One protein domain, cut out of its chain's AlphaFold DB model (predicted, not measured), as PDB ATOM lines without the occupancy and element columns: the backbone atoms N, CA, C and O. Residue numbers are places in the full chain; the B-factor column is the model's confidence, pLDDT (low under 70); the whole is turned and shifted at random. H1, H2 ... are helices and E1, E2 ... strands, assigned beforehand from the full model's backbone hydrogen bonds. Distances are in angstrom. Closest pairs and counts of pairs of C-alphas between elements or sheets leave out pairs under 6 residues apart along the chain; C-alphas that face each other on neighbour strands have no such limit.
ATOM      1  N   ASP A  31     142.374 128.975 144.874       86.75
ATOM      2  CA  ASP A  31     142.948 129.730 145.989       86.75
ATOM      3  C   ASP A  31     142.979 131.225 145.658       86.75
ATOM      4  O   ASP A  31     142.573 132.055 146.474       86.75
ATOM      5  N   LEU A  32     143.340 131.572 144.419       88.50
ATOM      6  CA  LEU A  32     143.291 132.952 143.929       88.50
ATOM      7  C   LEU A  32     141.862 133.512 143.964       88.50
ATOM      8  O   LEU A  32     141.639 134.627 144.442       88.50
ATOM      9  N   ARG A  33     140.873 132.721 143.523       89.00
ATOM     10  CA  ARG A  33     139.452 133.108 143.555       89.00
ATOM     11  C   ARG A  33     138.936 133.291 144.983       89.00
ATOM     12  O   ARG A  33     138.168 134.222 145.232       89.00
ATOM     13  N   LYS A  34     139.357 132.446 145.930       88.06
ATOM     14  CA  LYS A  34     139.012 132.586 147.356       88.06
ATOM     15  C   LYS A  34     139.575 133.877 147.943       88.06
ATOM     16  O   LYS A  34     138.826 134.617 148.577       88.06
ATOM     17  N   ILE A  35     140.847 134.181 147.684       88.50
ATOM     18  CA  ILE A  35     141.497 135.410 148.164       88.50
ATOM     19  C   ILE A  35     140.810 136.648 147.571       88.50
ATOM     20  O   ILE A  35     140.506 137.588 148.299       88.50
ATOM     21  N   ALA A  36     140.473 136.634 146.277       89.19
ATOM     22  CA  ALA A  36     139.787 137.752 145.622       89.19
ATOM     23  C   ALA A  36     138.391 138.050 146.212       89.19
ATOM     24  O   ALA A  36     137.937 139.199 146.201       89.19
ATOM     25  N   LYS A  37     137.699 137.029 146.737       88.56
ATOM     26  CA  LYS A  37     136.377 137.156 147.382       88.56
ATOM     27  C   LYS A  37     136.453 137.465 148.882       88.56
ATOM     28  O   LYS A  37     135.421 137.745 149.489       88.56
ATOM     29  N   ALA A  38     137.638 137.422 149.487       88.25
ATOM     30  CA  ALA A  38     137.805 137.691 150.906       88.25
ATOM     31  C   ALA A  38     137.533 139.169 151.239       88.25
ATOM     32  O   ALA A  38     137.776 140.069 150.433       88.25
ATOM     33  N   LYS A  39     137.020 139.418 152.452       87.06
ATOM     34  CA  LYS A  39     136.845 140.779 152.992       87.06
ATOM     35  C   LYS A  39     138.158 141.358 153.526       87.06
ATOM     36  O   LYS A  39     138.353 142.566 153.481       87.06
ATOM     37  N   GLU A  40     139.032 140.489 154.016       88.19
ATOM     38  CA  GLU A  40     140.321 140.812 154.621       88.19
ATOM     39  C   GLU A  40     141.299 139.679 154.294       88.19
ATOM     40  O   GLU A  40     140.900 138.513 154.232       88.19
ATOM     41  N   VAL A  41     142.570 140.016 154.068       87.12
ATOM     42  CA  VAL A  41     143.630 139.041 153.784       87.12
ATOM     43  C   VAL A  41     144.804 139.315 154.714       87.12
ATOM     44  O   VAL A  41     145.469 140.348 154.604       87.12
ATOM     45  N   LYS A  42     145.062 138.364 155.614       88.38
ATOM     46  CA  LYS A  42     146.224 138.346 156.509       88.38
ATOM     47  C   LYS A  42     147.216 137.304 156.022       88.38
ATOM     48  O   LYS A  42     146.825 136.239 155.548       88.38
ATOM     49  N   VAL A  43     148.495 137.632 156.120       84.06
ATOM     50  CA  VAL A  43     149.607 136.794 155.692       84.06
ATOM     51  C   VAL A  43     150.544 136.613 156.866       84.06
ATOM     52  O   VAL A  43     151.196 137.562 157.305       84.06
ATOM     53  N   ASP A  44     150.640 135.372 157.320       85.50
ATOM     54  CA  ASP A  44     151.582 134.972 158.349       85.50
ATOM     55  C   ASP A  44     152.802 134.346 157.684       85.50
ATOM     56  O   ASP A  44     152.730 133.301 157.040       85.50
ATOM     57  N   ILE A  45     153.943 135.010 157.827       82.38
ATOM     58  CA  ILE A  45     155.226 134.536 157.322       82.38
ATOM     59  C   ILE A  45     155.948 133.885 158.496       82.38
ATOM     60  O   ILE A  45     156.568 134.568 159.315       82.38
ATOM     61  N   ALA A  46     155.834 132.563 158.600       81.75
ATOM     62  CA  ALA A  46     156.522 131.783 159.619       81.75
ATOM     63  C   ALA A  46     157.998 131.588 159.235       81.75
ATOM     64  O   ALA A  46     158.318 130.891 158.274       81.75
ATOM     65  N   GLY A  47     158.902 132.219 159.984       80.88
ATOM     66  CA  GLY A  47     160.339 131.969 159.920       80.88
ATOM     67  C   GLY A  47     160.805 131.028 161.032       80.88
ATOM     68  O   GLY A  47     160.074 130.740 161.976       80.88
ATOM     69  N   SER A  48     162.064 130.594 160.961       81.69
ATOM     70  CA  SER A  48     162.665 129.685 161.953       81.69
ATOM     71  C   SER A  48     162.733 130.259 163.374       81.69
ATOM     72  O   SER A  48     162.760 129.494 164.331       81.69
ATOM     73  N   GLN A  49     162.773 131.587 163.517       80.94
ATOM     74  CA  GLN A  49     162.894 132.270 164.813       80.94
ATOM     75  C   GLN A  49     161.685 133.137 165.178       80.94
ATOM     76  O   GLN A  49     161.507 133.465 166.347       80.94
ATOM     77  N   ARG A  50     160.868 133.550 164.201       79.56
ATOM     78  CA  ARG A  50     159.695 134.402 164.439       79.56
ATOM     79  C   ARG A  50     158.672 134.293 163.319       79.56
ATOM     80  O   ARG A  50     159.040 134.072 162.166       79.56
ATOM     81  N   THR A  51     157.420 134.565 163.661       89.31
ATOM     82  CA  THR A  51     156.335 134.769 162.699       89.31
ATOM     83  C   THR A  51     156.137 136.261 162.471       89.31
ATOM     84  O   THR A  51     156.093 137.042 163.419       89.31
ATOM     85  N   ILE A  52     156.057 136.668 161.208       86.62
ATOM     86  CA  ILE A  52     155.748 138.043 160.815       86.62
ATOM     87  C   ILE A  52     154.315 138.078 160.305       86.62
ATOM     88  O   ILE A  52     153.980 137.360 159.368       86.62
ATOM     89  N   HIS A  53     153.505 138.960 160.876       87.56
ATOM     90  CA  HIS A  53     152.132 139.190 160.445       87.56
ATOM     91  C   HIS A  53     152.086 140.368 159.472       87.56
ATOM     92  O   HIS A  53     152.625 141.442 159.750       87.56
ATOM     93  N   ARG A  54     151.453 140.171 158.318       85.00
ATOM     94  CA  ARG A  54     151.172 141.220 157.336       85.00
ATOM     95  C   ARG A  54     149.700 141.205 156.970       85.00
ATOM     96  O   ARG A  54     149.044 140.175 157.027       85.00
ATOM     97  N   GLU A  55     149.200 142.348 156.540       88.62
ATOM     98  CA  GLU A  55     147.825 142.498 156.086       88.62
ATOM     99  C   GLU A  55     147.822 143.201 154.736       88.62
ATOM    100  O   GLU A  55     148.626 144.104 154.471       88.62
ATOM    101  N   PHE A  56     146.916 142.782 153.861       85.81
ATOM    102  CA  PHE A  56     146.668 143.514 152.638       85.81
ATOM    103  C   PHE A  56     145.783 144.707 152.962       85.81
ATOM    104  O   PHE A  56     144.622 144.552 153.331       85.81
ATOM    105  N   LYS A  57     146.308 145.913 152.728       89.31
ATOM    106  CA  LYS A  57     145.469 147.112 152.703       89.31
ATOM    107  C   LYS A  57     144.314 146.904 151.727       89.31
ATOM    108  O   LYS A  57     144.500 146.320 150.658       89.31
ATOM    109  N   ARG A  58     143.149 147.460 152.055       87.25
ATOM    110  CA  ARG A  58     141.932 147.358 151.238       87.25
ATOM    111  C   ARG A  58     142.168 147.682 149.758       87.25
ATOM    112  O   ARG A  58     141.713 146.947 148.891       87.25
ATOM    113  N   GLU A  59     142.940 148.725 149.466       89.19
ATOM    114  CA  GLU A  59     143.316 149.118 148.099       89.19
ATOM    115  C   GLU A  59     144.036 148.003 147.324       89.19
ATOM    116  O   GLU A  59     143.812 147.826 146.127       89.19
ATOM    117  N   ASN A  60     144.888 147.227 147.999       88.69
ATOM    118  CA  ASN A  60     145.613 146.116 147.386       88.69
ATOM    119  C   ASN A  60     144.693 144.919 147.138       88.69
ATOM    120  O   ASN A  60     144.834 144.264 146.108       88.69
ATOM    121  N   ILE A  61     143.738 144.658 148.037       90.44
ATOM    122  CA  ILE A  61     142.721 143.615 147.838       90.44
ATOM    123  C   ILE A  61     141.865 143.948 146.613       90.44
ATOM    124  O   ILE A  61     141.643 143.078 145.776       90.44
ATOM    125  N   GLU A  62     141.434 145.203 146.459       90.56
ATOM    126  CA  GLU A  62     140.645 145.621 145.294       90.56
ATOM    127  C   GLU A  62     141.445 145.506 143.990       90.56
ATOM    128  O   GLU A  62     140.959 144.933 143.016       90.56
ATOM    129  N   LYS A  63     142.708 145.958 143.970       91.38
ATOM    130  CA  LYS A  63     143.596 145.770 142.807       91.38
ATOM    131  C   LYS A  63     143.765 144.291 142.455       91.38
ATOM    132  O   LYS A  63     143.697 143.931 141.282       91.38
ATOM    133  N   PHE A  64     143.954 143.439 143.461       90.94
ATOM    134  CA  PHE A  64     144.078 141.998 143.271       90.94
ATOM    135  C   PHE A  64     142.784 141.383 142.726       90.94
ATOM    136  O   PHE A  64     142.824 140.621 141.765       90.94
ATOM    137  N   ARG A  65     141.623 141.759 143.272       90.81
ATOM    138  CA  ARG A  65     140.318 141.319 142.769       90.81
ATOM    139  C   ARG A  65     140.130 141.698 141.301       90.81
ATOM    140  O   ARG A  65     139.749 140.839 140.512       90.81
ATOM    141  N   THR A  66     140.433 142.942 140.933       91.69
ATOM    142  CA  THR A  66     140.367 143.414 139.542       91.69
ATOM    143  C   THR A  66     141.291 142.610 138.636       91.69
ATOM    144  O   THR A  66     140.879 142.197 137.559       91.69
ATOM    145  N   PHE A  67     142.519 142.326 139.076       91.69
ATOM    146  CA  PHE A  67     143.450 141.495 138.316       91.69
ATOM    147  C   PHE A  67     142.878 140.094 138.037       91.69
ATOM    148  O   PHE A  67     142.858 139.654 136.887       91.69
ATOM    149  N   ILE A  68     142.355 139.418 139.064       91.00
ATOM    150  CA  ILE A  68     141.757 138.086 138.908       91.00
ATOM    151  C   ILE A  68     140.534 138.133 137.985       91.00
ATOM    152  O   ILE A  68     140.393 137.280 137.111       91.00
ATOM    153  N   LEU A  69     139.686 139.152 138.127       86.81
ATOM    154  CA  LEU A  69     138.519 139.360 137.270       86.81
ATOM    155  C   LEU A  69     138.885 139.498 135.793       86.81
ATOM    156  O   LEU A  69     138.313 138.807 134.954       86.81
ATOM    157  N   THR A  70     139.847 140.367 135.494       89.88
ATOM    158  CA  THR A  70     140.265 140.675 134.124       89.88
ATOM    159  C   THR A  70     140.909 139.476 133.434       89.88
ATOM    160  O   THR A  70     140.679 139.261 132.249       89.88
ATOM    161  N   HIS A  71     141.723 138.700 134.154       87.81
ATOM    162  CA  HIS A  71     142.567 137.678 133.531       87.81
ATOM    163  C   HIS A  71     142.058 136.244 133.672       87.81
ATOM    164  O   HIS A  71     142.512 135.379 132.929       87.81
ATOM    165  N   MET A  72     141.150 135.963 134.611       82.81
ATOM    166  CA  MET A  72     140.722 134.588 134.896       82.81
ATOM    167  C   MET A  72     139.222 134.356 134.720       82.81
ATOM    168  O   MET A  72     138.815 133.195 134.651       82.81
ATOM    169  N   GLY A  73     138.412 135.421 134.663       69.88
ATOM    170  CA  GLY A  73     136.951 135.320 134.686       69.88
ATOM    171  C   GLY A  73     136.427 134.669 135.975       69.88
ATOM    172  O   GLY A  73     137.164 134.001 136.712       69.88
ATOM    173  N   PHE A  74     135.148 134.880 136.294       58.59
ATOM    174  CA  PHE A  74     134.541 134.226 137.459       58.59
ATOM    175  C   PHE A  74     134.187 132.764 137.199       58.59
ATOM    176  O   PHE A  74     133.698 132.450 136.097       58.59
TER     177      PHE A  74
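Overview. This is residues 31 to 74 of the 74 residues of an uncharacterized protein of Verrucomicrobia bacterium (UniProt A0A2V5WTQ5). A hairpin of two strands, E1 and E2, makes one end of a rod, and two helices, short H1 and longer H2, pack together at a steep angle at the other. The 44 printed residues run H1, E1, E2, H2, with an antiparallel sheet, class mixed, helices and strands. The whole is loose, radius of gyration of the C-alphas 12.6 A, spanning 40 by 18 by 14 A.

Along the chain. H1 is residues 31 to 37, beginning at C-alpha 31 (142.948, 129.730, 145.989). E1 is residues 42 to 46, 12.6 A long, and E2 residues 51 to 55, 13.3 A. H2, residues 58 to 72, is 20.8 A long and ends at C-alpha 72 (140.722, 134.588, 134.896).

Arrangement. H1 and H2 touch, closest C-alphas Ala 36 and Arg 65 at 4.6 A, at a steep tilt of 58 degrees, opposite ways. In the hairpin, N 43 and O 54 are within hydrogen-bond range at 2.8 A. H1 and E2 are apart, as are E1 and H2. In H1 and H2 every O i to N i+4 pair is within hydrogen-bond range.

Size, cuts and confidence. The C-alphas farthest apart, Gln 49 and Gly 73, are 39.9 A apart. The printed part has no cut, and its three links are tight. Residues 73 to 74 are under pLDDT 70.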